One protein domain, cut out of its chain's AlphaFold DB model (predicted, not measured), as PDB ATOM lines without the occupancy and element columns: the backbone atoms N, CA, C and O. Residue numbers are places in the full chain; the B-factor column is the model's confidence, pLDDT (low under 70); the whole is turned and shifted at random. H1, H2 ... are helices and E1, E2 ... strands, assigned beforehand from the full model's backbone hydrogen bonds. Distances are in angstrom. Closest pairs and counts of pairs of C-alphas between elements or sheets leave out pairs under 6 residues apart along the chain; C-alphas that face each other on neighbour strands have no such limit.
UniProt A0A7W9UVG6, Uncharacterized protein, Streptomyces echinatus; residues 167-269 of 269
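Overview. This is residues 167 to 269 of the 269 residues of an uncharacterized protein of Streptomyces echinatus (UniProt A0A7W9UVG6). A strongly twisted sheet of four strands, E1 to E4, makes a wall, and the helices H1, H2 and H4 gather loosely along one side of it, each only grazing the sheet. H1 and H2 follow each other with a one-residue link between them, H4 and the short H3 pack on H2, the loop of residues 246 to 257 lies at the far end from H1, and the last residues fold back on E4. The printed part has 103 residues, with four named helices and four named strands in the order H1 H2 H3 E1 E2 E3 H4 E4, and its class is mixed, helices and strands. The sheet is mixed too, with the order E1, E2, E3, E4, antiparallel but for the parallel pair E3 and E4. The whole is compact and rounded, with a radius of gyration of the C-alphas of 13.1 A and spans of 36 by 33 by 24 A.

Along the chain. Find C-alpha 167 at (188.692, 208.173, 148.910); from there H1 runs 16.3 A through residues 167 to 178. After Leu 179 look for H2, residues 180 to 194, the longest helix at 20.5 A, ending with C-alpha 194 at (216.012, 228.820, 157.638). H3 is short, residues 198 to 202. Then E1 runs 16.2 A through residues 205 to 210, and E2 runs 20.8 A through residues 213 to 220. E3 takes residues 227 to 231, 12.8 A. H4 takes residues 238 to 245, 10.8 A. E4, residues 258 to 262, is 12.6 A long and ends with C-alpha 262 at (214.908, 203.945, 162.227).

Arrangement. Start at the sheet, where E1, E2 and E3 form a meander, each strand the antiparallel neighbour of the one before. In the hairpin E1 and E2, look for N 206 and O 218 at 2.8 A, within hydrogen-bond range; the strand directions stand at 146 degrees. In the hairpin E2 and E3, at 152 degrees, N 219 and O 228 are 2.8 A apart, also within range. E3 and E4 are parallel, at 35 degrees, with N 231 and O 259 at 2.8 A, within range. E3, H4 and E4 make a strand-helix-strand unit, two parallel neighbour strands with a helix between them along the chain, and its crossover is left-handed. The edge strands E1 and E4 are apart. Moving outward, H1 is on the sheet but only grazes it with residues 168 to 176; the closest C-alphas of H1 and E2 are those of Gly 172 and Leu 214, 7.0 A. H2 only grazes the sheet with residues 183 to 190, and H4 with residues 239 to 244. H1 and H2 meet only through their link and are near each other. H2 and H4 touch, their closest C-alphas being those of Phe 186 and Ile 245, 4.7 A, at a steep tilt of 38 degrees, the same way. H2 and H3 touch, the closest C-alphas being those of Thr 188 and Val 198, 5.1 A. H3 is only just not on the sheet, with 4 pairs of C-alphas within 10 A. H1 is apart from H3 and from H4. In H1, H2, H3 and H4 every O i to N i+4 pair is within hydrogen-bond range.

Size, cuts and confidence. The two C-alphas farthest apart are those of Ala 167 and Asp 252, 37.6 A. The printed part has no cut and ends at residue 269, the chain's last. The link from H4 to E4, with 12 residues, is long. Near the end, find residues 267 to 268 in a short antiparallel pairing with residues 261 to 262 of E4. The mean pLDDT of the printed part is 84.9; it is under 70 at residues 167 to 178 and 209 to 214.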
ATOM      1  N   ALA A 167     188.296 208.616 147.585       48.66
ATOM      2  CA  ALA A 167     188.692 208.173 148.910       48.66
ATOM      3  C   ALA A 167     190.134 208.602 149.233       48.66
ATOM      4  O   ALA A 167     190.405 209.016 150.359       48.66
ATOM      5  N   GLU A 168     191.031 208.678 148.246       51.94
ATOM      6  CA  GLU A 168     192.348 209.279 148.439       51.94
ATOM      7  C   GLU A 168     192.267 210.781 148.762       51.94
ATOM      8  O   GLU A 168     192.972 211.250 149.655       51.94
ATOM      9  N   LEU A 169     191.385 211.559 148.133       53.75
ATOM     10  CA  LEU A 169     191.206 212.970 148.510       53.75
ATOM     11  C   LEU A 169     190.635 213.119 149.929       53.75
ATOM     12  O   LEU A 169     191.097 213.968 150.694       53.75
ATOM     13  N   ALA A 170     189.683 212.266 150.311       51.41
ATOM     14  CA  ALA A 170     189.096 212.247 151.649       51.41
ATOM     15  C   ALA A 170     190.110 211.873 152.739       51.41
ATOM     16  O   ALA A 170     190.247 212.579 153.740       51.41
ATOM     17  N   VAL A 171     190.868 210.800 152.514       53.22
ATOM     18  CA  VAL A 171     191.936 210.340 153.410       53.22
ATOM     19  C   VAL A 171     193.062 211.366 153.465       53.22
ATOM     20  O   VAL A 171     193.544 211.669 154.549       53.22
ATOM     21  N   GLY A 172     193.437 211.966 152.333       57.78
ATOM     22  CA  GLY A 172     194.432 213.038 152.280       57.78
ATOM     23  C   GLY A 172     193.996 214.267 153.077       57.78
ATOM     24  O   GLY A 172     194.801 214.857 153.790       57.78
ATOM     25  N   PHE A 173     192.709 214.612 153.035       56.91
ATOM     26  CA  PHE A 173     192.150 215.716 153.806       56.91
ATOM     27  C   PHE A 173     192.100 215.419 155.318       56.91
ATOM     28  O   PHE A 173     192.462 216.271 156.132       56.91
ATOM     29  N   ILE A 174     191.674 214.218 155.723       55.47
ATOM     30  CA  ILE A 174     191.676 213.809 157.139       55.47
ATOM     31  C   ILE A 174     193.110 213.740 157.664       55.47
ATOM     32  O   ILE A 174     193.393 214.289 158.730       55.47
ATOM     33  N   ALA A 175     194.018 213.156 156.881       58.84
ATOM     34  CA  ALA A 175     195.442 213.143 157.164       58.84
ATOM     35  C   ALA A 175     195.961 214.574 157.336       58.84
ATOM     36  O   ALA A 175     196.576 214.849 158.351       58.84
ATOM     37  N   LEU A 176     195.620 215.523 156.458       63.66
ATOM     38  CA  LEU A 176     195.983 216.940 156.598       63.66
ATOM     39  C   LEU A 176     195.411 217.623 157.847       63.66
ATOM     40  O   LEU A 176     196.001 218.584 158.323       63.66
ATOM     41  N   LYS A 177     194.275 217.179 158.392       63.62
ATOM     42  CA  LYS A 177     193.718 217.738 159.637       63.62
ATOM     43  C   LYS A 177     194.395 217.168 160.879       63.62
ATOM     44  O   LYS A 177     194.628 217.915 161.822       63.62
ATOM     45  N   VAL A 178     194.730 215.879 160.864       65.44
ATOM     46  CA  VAL A 178     195.469 215.216 161.952       65.44
ATOM     47  C   VAL A 178     196.937 215.643 161.940       65.44
ATOM     48  O   VAL A 178     197.483 216.039 162.965       65.44
ATOM     49  N   LEU A 179     197.558 215.640 160.762       72.25
ATOM     50  CA  LEU A 179     198.906 216.146 160.524       72.25
ATOM     51  C   LEU A 179     198.953 217.673 160.504       72.25
ATOM     52  O   LEU A 179     200.041 218.212 160.539       72.25
ATOM     53  N   GLY A 180     197.830 218.387 160.455       80.00
ATOM     54  CA  GLY A 180     197.805 219.848 160.308       80.00
ATOM     55  C   GLY A 180     198.614 220.571 161.385       80.00
ATOM     56  O   GLY A 180     199.587 221.240 161.039       80.00
ATOM     57  N   PRO A 181     198.295 220.375 162.681       83.75
ATOM     58  CA  PRO A 181     199.086 220.938 163.778       83.75
ATOM     59  C   PRO A 181     200.555 220.496 163.744       83.75
ATOM     60  O   PRO A 181     201.450 221.267 164.077       83.75
ATOM     61  N   PHE A 182     200.811 219.261 163.311       85.12
ATOM     62  CA  PHE A 182     202.161 218.719 163.186       85.12
ATOM     63  C   PHE A 182     202.964 219.401 162.064       85.12
ATOM     64  O   PHE A 182     204.092 219.830 162.285       85.12
ATOM     65  N   VAL A 183     202.378 219.547 160.877       87.44
ATOM     66  CA  VAL A 183     202.967 220.219 159.713       87.44
ATOM     67  C   VAL A 183     203.179 221.699 160.011       87.44
ATOM     68  O   VAL A 183     204.183 222.256 159.586       87.44
ATOM     69  N   GLU A 184     202.286 222.333 160.770       88.94
ATOM     70  CA  GLU A 184     202.454 223.713 161.229       88.94
ATOM     71  C   GLU A 184     203.617 223.853 162.223       88.94
ATOM     72  O   GLU A 184     204.452 224.746 162.061       88.94
ATOM     73  N   ALA A 185     203.731 222.952 163.206       91.81
ATOM     74  CA  ALA A 185     204.861 222.926 164.134       91.81
ATOM     75  C   ALA A 185     206.189 222.674 163.402       91.81
ATOM     76  O   ALA A 185     207.165 223.395 163.616       91.81
ATOM     77  N   PHE A 186     206.205 221.716 162.474       91.50
ATOM     78  CA  PHE A 186     207.362 221.433 161.633       91.50
ATOM     79  C   PHE A 186     207.726 222.625 160.744       91.50
ATOM     80  O   PHE A 186     208.881 223.033 160.710       91.50
ATOM     81  N   ALA A 187     206.752 223.251 160.078       91.94
ATOM     82  CA  ALA A 187     206.986 224.443 159.268       91.94
ATOM     83  C   ALA A 187     207.473 225.633 160.101       91.94
ATOM     84  O   ALA A 187     208.269 226.434 159.619       91.94
ATOM     85  N   THR A 188     207.018 225.750 161.350       94.81
ATOM     86  CA  THR A 188     207.512 226.765 162.285       94.81
ATOM     87  C   THR A 188     208.982 226.523 162.589       94.81
ATOM     88  O   THR A 188     209.791 227.433 162.413       94.81
ATOM     89  N   LYS A 189     209.351 225.287 162.947       95.81
ATOM     90  CA  LYS A 189     210.742 224.949 163.251       95.81
ATOM     91  C   LYS A 189     211.661 225.090 162.039       95.81
ATOM     92  O   LYS A 189     212.742 225.665 162.142       95.81
ATOM     93  N   LEU A 190     211.185 224.653 160.879       93.31
ATOM     94  CA  LEU A 190     211.856 224.828 159.598       93.31
ATOM     95  C   LEU A 190     212.052 226.317 159.271       93.31
ATOM     96  O   LEU A 190     213.132 226.723 158.851       93.31
ATOM     97  N   GLY A 191     211.032 227.147 159.506       93.69
ATOM     98  CA  GLY A 191     211.113 228.597 159.337       93.69
ATOM     99  C   GLY A 191     212.161 229.243 160.247       93.69
ATOM    100  O   GLY A 191     212.940 230.071 159.777       93.69
ATOM    101  N   GLU A 192     212.239 228.824 161.515       95.81
ATOM    102  CA  GLU A 192     213.278 229.263 162.459       95.81
ATOM    103  C   GLU A 192     214.686 228.899 161.971       95.81
ATOM    104  O   GLU A 192     215.563 229.762 161.940       95.81
ATOM    105  N   GLN A 193     214.897 227.642 161.567       94.44
ATOM    106  CA  GLN A 193     216.194 227.146 161.085       94.44
ATOM    107  C   GLN A 193     216.660 227.888 159.827       94.44
ATOM    108  O   GLN A 193     217.842 228.193 159.677       94.44
ATOM    109  N   LEU A 194     215.726 228.197 158.926       92.38
ATOM    110  CA  LEU A 194     216.012 228.820 157.638       92.38
ATOM    111  C   LEU A 194     215.950 230.357 157.658       92.38
ATOM    112  O   LEU A 194     216.287 230.993 156.656       92.38
ATOM    113  N   GLY A 195     215.519 230.966 158.766       95.69
ATOM    114  CA  GLY A 195     215.334 232.414 158.877       95.69
ATOM    115  C   GLY A 195     214.213 232.961 157.982       95.69
ATOM    116  O   GLY A 195     214.335 234.054 157.426       95.69
ATOM    117  N   GLU A 196     213.124 232.213 157.806       95.38
ATOM    118  CA  GLU A 196     211.976 232.583 156.967       95.38
ATOM    119  C   GLU A 196     210.634 232.461 157.709       95.38
ATOM    120  O   GLU A 196     210.538 231.930 158.811       95.38
ATOM    121  N   SER A 197     209.567 233.010 157.118       94.56
ATOM    122  CA  SER A 197     208.229 232.946 157.712       94.56
ATOM    123  C   SER A 197     207.620 231.545 157.606       94.56
ATOM    124  O   SER A 197     207.857 230.831 156.629       94.56
ATOM    125  N   VAL A 198     206.736 231.200 158.549       90.75
ATOM    126  CA  VAL A 198     205.998 229.920 158.564       90.75
ATOM    127  C   VAL A 198     205.273 229.666 157.241       90.75
ATOM    128  O   VAL A 198     205.345 228.573 156.697       90.75
ATOM    129  N   GLY A 199     204.633 230.688 156.660       82.88
ATOM    130  CA  GLY A 199     203.953 230.554 155.367       82.88
ATOM    131  C   GLY A 199     204.898 230.202 154.211       82.88
ATOM    132  O   GLY A 199     204.526 229.433 153.326       82.88
ATOM    133  N   ARG A 200     206.135 230.720 154.223       87.12
ATOM    134  CA  ARG A 200     207.148 230.354 153.223       87.12
ATOM    135  C   ARG A 200     207.664 228.934 153.459       87.12
ATOM    136  O   ARG A 200     207.777 228.191 152.489       87.12
ATOM    137  N   ALA A 201     207.905 228.554 154.714       91.00
ATOM    138  CA  ALA A 201     208.311 227.200 155.083       91.00
ATOM    139  C   ALA A 201     207.235 226.156 154.725       91.00
ATOM    140  O   ALA A 201     207.552 225.134 154.124       91.00
ATOM    141  N   LEU A 202     205.953 226.449 154.971       87.00
ATOM    142  CA  LEU A 202     204.820 225.617 154.546       87.00
ATOM    143  C   LEU A 202     204.819 225.380 153.034       87.00
ATOM    144  O   LEU A 202     204.605 224.256 152.592       87.00
ATOM    145  N   GLY A 203     205.126 226.406 152.236       84.00
ATOM    146  CA  GLY A 203     205.230 226.281 150.779       84.00
ATOM    147  C   GLY A 203     206.361 225.365 150.291       84.00
ATOM    148  O   GLY A 203     206.379 225.009 149.114       84.00
ATOM    149  N   ARG A 204     207.303 224.979 151.164       89.44
ATOM    150  CA  ARG A 204     208.371 224.008 150.859       89.44
ATOM    151  C   ARG A 204     207.974 222.573 151.143       89.44
ATOM    152  O   ARG A 204     208.641 221.661 150.658       89.44
ATOM    153  N   ILE A 205     206.952 222.386 151.967       89.38
ATOM    154  CA  ILE A 205     206.483 221.079 152.380       89.38
ATOM    155  C   ILE A 205     205.493 220.600 151.324       89.38
ATOM    156  O   ILE A 205     204.571 221.309 150.930       89.38
ATOM    157  N   SER A 206     205.680 219.385 150.836       84.25
ATOM    158  CA  SER A 206     204.711 218.738 149.961       84.25
ATOM    159  C   SER A 206     204.478 217.322 150.428       84.25
ATOM    160  O   SER A 206     205.413 216.571 150.686       84.25
ATOM    161  N   LEU A 207     203.210 216.963 150.538       82.19
ATOM    162  CA  LEU A 207     202.798 215.606 150.830       82.19
ATOM    163  C   LEU A 207     202.544 214.905 149.500       82.19
ATOM    164  O   LEU A 207     201.706 215.341 148.712       82.19
ATOM    165  N   PHE A 208     203.282 213.831 149.254       73.88
ATOM    166  CA  PHE A 208     203.133 213.004 148.068       73.88
ATOM    167  C   PHE A 208     202.545 211.650 148.463       73.88
ATOM    168  O   PHE A 208     202.899 211.059 149.487       73.88
ATOM    169  N   ARG A 209     201.647 211.145 147.618       64.75
ATOM    170  CA  ARG A 209     201.167 209.762 147.678       64.75
ATOM    171  C   ARG A 209     201.865 208.963 146.590       64.75
ATOM    172  O   ARG A 209     202.000 209.450 145.472       64.75
ATOM    173  N   TRP A 210     202.268 207.739 146.911       54.91
ATOM    174  CA  TRP A 210     202.689 206.750 145.921       54.91
ATOM    175  C   TRP A 210     201.870 205.482 146.178       54.91
ATOM    176  O   TRP A 210     201.870 204.975 147.296       54.91
ATOM    177  N   ALA A 211     201.137 205.012 145.162       54.84
ATOM    178  CA  ALA A 211     200.416 203.734 145.174       54.84
ATOM    179  C   ALA A 211     199.434 203.564 146.357       54.84
ATOM    180  O   ALA A 211     199.535 202.619 147.135       54.84
ATOM    181  N   GLY A 212     198.481 204.494 146.508       53.16
ATOM    182  CA  GLY A 212     197.348 204.365 147.438       53.16
ATOM    183  C   GLY A 212     197.563 204.910 148.854       53.16
ATOM    184  O   GLY A 212     196.593 205.154 149.569       53.16
ATOM    185  N   TRP A 213     198.800 205.192 149.283       56.97
ATOM    186  CA  TRP A 213     199.086 205.575 150.676       56.97
ATOM    187  C   TRP A 213     199.878 206.893 150.748       56.97
ATOM    188  O   TRP A 213     200.808 207.129 149.972       56.97
ATOM    189  N   LEU A 214     199.491 207.786 151.670       61.25
ATOM    190  CA  LEU A 214     200.196 209.047 151.950       61.25
ATOM    191  C   LEU A 214     201.471 208.750 152.742       61.25
ATOM    192  O   LEU A 214     201.490 208.868 153.961       61.25
ATOM    193  N   ARG A 215     202.517 208.307 152.040       73.69
ATOM    194  CA  ARG A 215     203.758 207.828 152.664       73.69
ATOM    195  C   ARG A 215     204.925 208.787 152.545       73.69
ATOM    196  O   ARG A 215     205.919 208.559 153.213       73.69
ATOM    197  N   HIS A 216     204.838 209.852 151.745       85.38
ATOM    198  CA  HIS A 216     206.001 210.706 151.524       85.38
ATOM    199  C   HIS A 216     205.768 212.164 151.910       85.38
ATOM    200  O   HIS A 216     204.896 212.838 151.363       85.38
ATOM    201  N   LEU A 217     206.610 212.671 152.810       87.81
ATOM    202  CA  LEU A 217     206.755 214.098 153.084       87.81
ATOM    203  C   LEU A 217     208.010 214.594 152.363       87.81
ATOM    204  O   LEU A 217     209.118 214.157 152.650       87.81
ATOM    205  N   GLY A 218     207.846 215.478 151.388       90.25
ATOM    206  CA  GLY A 218     208.950 216.147 150.714       90.25
ATOM    207  C   GLY A 218     209.172 217.545 151.271       90.25
ATOM    208  O   GLY A 218     208.214 218.280 151.499       90.25
ATOM    209  N   VAL A 219     210.436 217.923 151.441       91.88
ATOM    210  CA  VAL A 219     210.847 219.263 151.866       91.88
ATOM    211  C   VAL A 219     211.831 219.832 150.849       91.88
ATOM    212  O   VAL A 219     212.916 219.284 150.626       91.88
ATOM    213  N   ALA A 220     211.440 220.929 150.206       91.62
ATOM    214  CA  ALA A 220     212.262 221.624 149.224       91.62
ATOM    215  C   ALA A 220     213.335 222.489 149.900       91.62
ATOM    216  O   ALA A 220     213.035 223.428 150.646       91.62
ATOM    217  N   VAL A 221     214.599 222.225 149.579       89.31
ATOM    218  CA  VAL A 221     215.746 222.928 150.167       89.31
ATOM    219  C   VAL A 221     215.858 224.348 149.583       89.31
ATOM    220  O   VAL A 221     215.679 224.530 148.374       89.31
ATOM    221  N   PRO A 222     216.150 225.387 150.391       87.50
ATOM    222  CA  PRO A 222     216.311 226.756 149.901       87.50
ATOM    223  C   PRO A 222     217.302 226.878 148.749       87.50
ATOM    224  O   PRO A 222     218.382 226.295 148.779       87.50
ATOM    225  N   ASN A 223     216.929 227.668 147.737       88.19
ATOM    226  CA  ASN A 223     217.754 227.963 146.559       88.19
ATOM    227  C   ASN A 223     218.239 226.720 145.793       88.19
ATOM    228  O   ASN A 223     219.195 226.792 145.024       88.19
ATOM    229  N   SER A 224     217.566 225.587 145.983       86.06
ATOM    230  CA  SER A 224     217.901 224.319 145.360       86.06
ATOM    231  C   SER A 224     216.678 223.729 144.668       86.06
ATOM    232  O   SER A 224     215.537 223.964 145.057       86.06
ATOM    233  N   ARG A 225     216.920 222.937 143.621       86.38
ATOM    234  CA  ARG A 225     215.891 222.078 143.010       86.38
ATOM    235  C   ARG A 225     215.817 220.705 143.680       86.38
ATOM    236  O   ARG A 225     215.096 219.832 143.211       86.38
ATOM    237  N   VAL A 226     216.596 220.505 144.740       90.56
ATOM    238  CA  VAL A 226     216.718 219.241 145.459       90.56
ATOM    239  C   VAL A 226     215.668 219.165 146.563       90.56
ATOM    240  O   VAL A 226     215.437 220.129 147.294       90.56
ATOM    241  N   TRP A 227     215.061 217.990 146.676       91.38
ATOM    242  CA  TRP A 227     214.043 217.673 147.667       91.38
ATOM    243  C   TRP A 227     214.556 216.569 148.572       91.38
ATOM    244  O   TRP A 227     214.940 215.508 148.079       91.38
ATOM    245  N   THR A 228     214.519 216.803 149.877       94.31
ATOM    246  CA  THR A 228     214.628 215.725 150.860       94.31
ATOM    247  C   THR A 228     213.256 215.079 150.982       94.31
ATOM    248  O   THR A 228     212.255 215.784 151.098       94.31
ATOM    249  N   ARG A 229     213.188 213.753 150.905       94.00
ATOM    250  CA  ARG A 229     211.947 212.985 151.022       94.00
ATOM    251  C   ARG A 229     212.001 212.165 152.295       94.00
ATOM    252  O   ARG A 229     213.045 211.624 152.626       94.00
ATOM    253  N   LEU A 230     210.879 212.043 152.975       92.62
ATOM    254  CA  LEU A 230     210.724 211.224 154.166       92.62
ATOM    255  C   LEU A 230     209.655 210.190 153.897       92.62
ATOM    256  O   LEU A 230     208.554 210.563 153.498       92.62
ATOM    257  N   GLU A 231     209.969 208.922 154.104       91.94
ATOM    258  CA  GLU A 231     208.981 207.857 154.134       91.94
ATOM    259  C   GLU A 231     208.383 207.757 155.539       91.94
ATOM    260  O   GLU A 231     209.034 207.314 156.484       91.94
ATOM    261  N   LEU A 232     207.146 208.227 155.680       88.88
ATOM    262  CA  LEU A 232     206.410 208.176 156.932       88.88
ATOM    263  C   LEU A 232     205.972 206.724 157.191       88.88
ATOM    264  O   LEU A 232     205.296 206.145 156.332       88.88
ATOM    265  N   PRO A 233     206.322 206.130 158.348       86.56
ATOM    266  CA  PRO A 233     205.794 204.828 158.731       86.56
ATOM    267  C   PRO A 233     204.269 204.891 158.882       86.56
ATOM    268  O   PRO A 233     203.704 205.952 159.147       86.56
ATOM    269  N   GLU A 234     203.614 203.741 158.724       79.44
ATOM    270  CA  GLU A 234     202.158 203.605 158.880       79.44
ATOM    271  C   GLU A 234     201.699 204.091 160.261       79.44
ATOM    272  O   GLU A 234     200.786 204.911 160.361       79.44
ATOM    273  N   ASP A 235     202.435 203.687 161.297       83.81
ATOM    274  CA  ASP A 235     202.280 204.175 162.662       83.81
ATOM    275  C   ASP A 235     203.356 205.222 162.968       83.81
ATOM    276  O   ASP A 235     204.461 204.917 163.425       83.81
ATOM    277  N   LEU A 236     203.041 206.491 162.704       85.31
ATOM    278  CA  LEU A 236     203.933 207.602 163.028       85.31
ATOM    279  C   LEU A 236     203.937 207.866 164.544       85.31
ATOM    280  O   LEU A 236     203.101 208.605 165.080       85.31
ATOM    281  N   THR A 237     204.904 207.260 165.236       91.62
ATOM    282  CA  THR A 237     205.092 207.384 166.689       91.62
ATOM    283  C   THR A 237     205.294 208.840 167.129       91.62
ATOM    284  O   THR A 237     205.549 209.744 166.327       91.62
ATOM    285  N   GLU A 238     205.107 209.115 168.420       90.38
ATOM    286  CA  GLU A 238     205.342 210.460 168.964       90.38
ATOM    287  C   GLU A 238     206.821 210.854 168.852       90.38
ATOM    288  O   GLU A 238     207.133 211.971 168.446       90.38
ATOM    289  N   GLU A 239     207.732 209.912 169.088       94.50
ATOM    290  CA  GLU A 239     209.174 210.111 168.952       94.50
ATOM    291  C   GLU A 239     209.568 210.423 167.505       94.50
ATOM    292  O   GLU A 239     210.355 211.342 167.276       94.50
ATOM    293  N   ALA A 240     208.983 209.718 166.526       93.12
ATOM    294  CA  ALA A 240     209.210 209.993 165.108       93.12
ATOM    295  C   ALA A 240     208.758 211.407 164.727       93.12
ATOM    296  O   ALA A 240     209.458 212.106 163.991       93.12
ATOM    297  N   ARG A 241     207.610 211.853 165.260       91.44
ATOM    298  CA  ARG A 241     207.098 213.218 165.064       91.44
ATOM    299  C   ARG A 241     208.043 214.258 165.652       91.44
ATOM    300  O   ARG A 241     208.409 215.197 164.954       91.44
ATOM    301  N   LEU A 242     208.465 214.090 166.901       93.06
ATOM    302  CA  LEU A 242     209.378 215.033 167.552       93.06
ATOM    303  C   LEU A 242     210.722 215.113 166.814       93.06
ATOM    304  O   LEU A 242     211.166 216.203 166.468       93.06
ATOM    305  N   ALA A 243     211.310 213.967 166.463       94.94
ATOM    306  CA  ALA A 243     212.555 213.922 165.701       94.94
ATOM    307  C   ALA A 243     212.419 214.517 164.291       94.94
ATOM    308  O   ALA A 243     213.379 215.062 163.754       94.94
ATOM    309  N   LEU A 244     211.234 214.414 163.680       93.44
ATOM    310  CA  LEU A 244     210.955 215.047 162.394       93.44
ATOM    311  C   LEU A 244     210.885 216.573 162.518       93.44
ATOM    312  O   LEU A 244     211.359 217.266 161.626       93.44
ATOM    313  N   ILE A 245     210.340 217.101 163.619       93.81
ATOM    314  CA  ILE A 245     210.298 218.550 163.870       93.81
ATOM    315  C   ILE A 245     211.712 219.135 163.958       93.81
ATOM    316  O   ILE A 245     211.959 220.207 163.411       93.81
ATOM    317  N   ASP A 246     212.635 218.417 164.597       94.56
ATOM    318  CA  ASP A 246     214.021 218.858 164.781       94.56
ATOM    319  C   ASP A 246     214.938 218.564 163.580       94.56
ATOM    320  O   ASP A 246     216.099 218.981 163.570       94.56
ATOM    321  N   LEU A 247     214.439 217.872 162.552       94.75
ATOM    322  CA  LEU A 247     215.216 217.524 161.368       94.75
ATOM    323  C   LEU A 247     215.612 218.776 160.578       94.75
ATOM    324  O   LEU A 247     214.752 219.522 160.118       94.75
ATOM    325  N   ASP A 248     216.911 218.950 160.334       94.88
ATOM    326  CA  ASP A 248     217.428 219.969 159.419       94.88
ATOM    327  C   ASP A 248     217.543 219.398 157.989       94.88
ATOM    328  O   ASP A 248     218.466 218.628 157.696       94.88
ATOM    329  N   PRO A 249     216.649 219.772 157.052       92.31
ATOM    330  CA  PRO A 249     216.695 219.267 155.682       92.31
ATOM    331  C   PRO A 249     217.869 219.828 154.864       92.31
ATOM    332  O   PRO A 249     218.088 219.380 153.734       92.31
ATOM    333  N   THR A 250     218.596 220.823 155.385       92.19
ATOM    334  CA  THR A 250     219.743 221.447 154.714       92.19
ATOM    335  C   THR A 250     221.073 220.787 155.038       92.19
ATOM    336  O   THR A 250     222.007 220.939 154.242       92.19
ATOM    337  N   ALA A 251     221.136 220.020 156.133       94.94
ATOM    338  CA  ALA A 251     222.309 219.259 156.532       94.94
ATOM    339  C   ALA A 251     222.779 218.344 155.391       94.94
ATOM    340  O   ALA A 251     221.976 217.679 154.730       94.94
ATOM    341  N   ASP A 252     224.091 218.295 155.150       94.69
ATOM    342  CA  ASP A 252     224.691 217.586 154.007       94.69
ATOM    343  C   ASP A 252     224.337 216.089 153.970       94.69
ATOM    344  O   ASP A 252     224.229 215.480 152.903       94.69
ATOM    345  N   GLU A 253     224.132 215.504 155.145       94.62
ATOM    346  CA  GLU A 253     223.774 214.103 155.344       94.62
ATOM    347  C   GLU A 253     222.287 213.795 155.139       94.62
ATOM    348  O   GLU A 253     221.936 212.631 154.963       94.62
ATOM    349  N   VAL A 254     221.434 214.818 155.067       95.56
ATOM    350  CA  VAL A 254     219.981 214.703 154.870       95.56
ATOM    351  C   VAL A 254     219.566 215.178 153.477       95.56
ATOM    352  O   VAL A 254     218.719 214.575 152.812       95.56
ATOM    353  N   ARG A 255     220.173 216.270 153.015       94.50
ATOM    354  CA  ARG A 255     219.791 216.998 151.808       94.50
ATOM    355  C   ARG A 255     219.690 216.092 150.581       94.50
ATOM    356  O   ARG A 255     220.678 215.524 150.120       94.50
ATOM    357  N   GLY A 256     218.495 216.043 149.993       93.50
ATOM    358  CA  GLY A 256     218.245 215.320 148.744       93.50
ATOM    359  C   GLY A 256     218.122 213.810 148.877       93.50
ATOM    360  O   GLY A 256     218.075 213.123 147.856       93.50
ATOM    361  N   ARG A 257     218.091 213.290 150.106       95.69
ATOM    362  CA  ARG A 257     217.949 211.860 150.372       95.69
ATOM    363  C   ARG A 257     216.493 211.477 150.605       95.69
ATOM    364  O   ARG A 257     215.648 212.332 150.872       95.69
ATOM    365  N   LEU A 258     216.223 210.181 150.473       94.81
ATOM    366  CA  LEU A 258     215.019 209.548 150.993       94.81
ATOM    367  C   LEU A 258     215.354 209.000 152.379       94.81
ATOM    368  O   LEU A 258     216.191 208.107 152.480       94.81
ATOM    369  N   LEU A 259     214.726 209.555 153.407       96.00
ATOM    370  CA  LEU A 259     214.915 209.168 154.795       96.00
ATOM    371  C   LEU A 259     213.792 208.240 155.245       96.00
ATOM    372  O   LEU A 259     212.625 208.485 154.936       96.00
ATOM    373  N   HIS A 260     214.138 207.242 156.042       95.44
ATOM    374  CA  HIS A 260     213.207 206.354 156.720       95.44
ATOM    375  C   HIS A 260     213.392 206.501 158.227       95.44
ATOM    376  O   HIS A 260     214.474 206.842 158.716       95.44
ATOM    377  N   TRP A 261     212.323 206.257 158.973       96.12
ATOM    378  CA  TRP A 261     212.396 206.240 160.424       96.12
ATOM    379  C   TRP A 261     213.069 204.945 160.908       96.12
ATOM    380  O   TRP A 261     212.549 203.852 160.685       96.12
ATOM    381  N   ASP A 262     214.225 205.062 161.567       96.31
ATOM    382  CA  ASP A 262     214.908 203.945 162.227       96.31
ATOM    383  C   ASP A 262     214.444 203.853 163.685       96.31
ATOM    384  O   ASP A 262     214.864 204.633 164.543       96.31
ATOM    385  N   GLU A 263     213.584 202.875 163.970       94.81
ATOM    386  CA  GLU A 263     213.010 202.653 165.301       94.81
ATOM    387  C   GLU A 263     214.064 202.254 166.349       94.81
ATOM    388  O   GLU A 263     213.885 202.516 167.540       94.81
ATOM    389  N   THR A 264     215.186 201.662 165.924       96.31
ATOM    390  CA  THR A 264     216.258 201.221 166.828       96.31
ATOM    391  C   THR A 264     217.079 202.408 167.308       96.31
ATOM    392  O   THR A 264     217.411 202.497 168.490       96.31
ATOM    393  N   THR A 265     217.413 203.329 166.399       96.25
ATOM    394  CA  THR A 265     218.228 204.504 166.739       96.25
ATOM    395  C   THR A 265     217.414 205.758 167.014       96.25
ATOM    396  O   THR A 265     217.998 206.748 167.440       96.25
ATOM    397  N   LYS A 266     216.094 205.717 166.801       96.31
ATOM    398  CA  LYS A 266     215.167 206.846 166.965       96.31
ATOM    399  C   LYS A 266     215.592 208.066 166.140       96.31
ATOM    400  O   LYS A 266     215.604 209.193 166.630       96.31
ATOM    401  N   THR A 267     215.976 207.832 164.885       96.25
ATOM    402  CA  THR A 267     216.457 208.876 163.961       96.25
ATOM    403  C   THR A 267     215.959 208.645 162.542       96.25
ATOM    404  O   THR A 267     215.784 207.502 162.126       96.25
ATOM    405  N   TRP A 268     215.852 209.720 161.765       96.44
ATOM    406  CA  TRP A 268     215.622 209.670 160.320       96.44
ATOM    407  C   TRP A 268     216.936 209.418 159.564       96.44
ATOM    408  O   TRP A 268     217.902 210.151 159.785       96.44
ATOM    409  N   LYS A 269     216.993 208.393 158.702       94.19
ATOM    410  CA  LYS A 269     218.198 208.003 157.943       94.19
ATOM    411  C   LYS A 269     217.913 207.597 156.504       94.19
ATOM    412  O   LYS A 269     216.870 206.951 156.269       94.19
TER     413      LYS A 269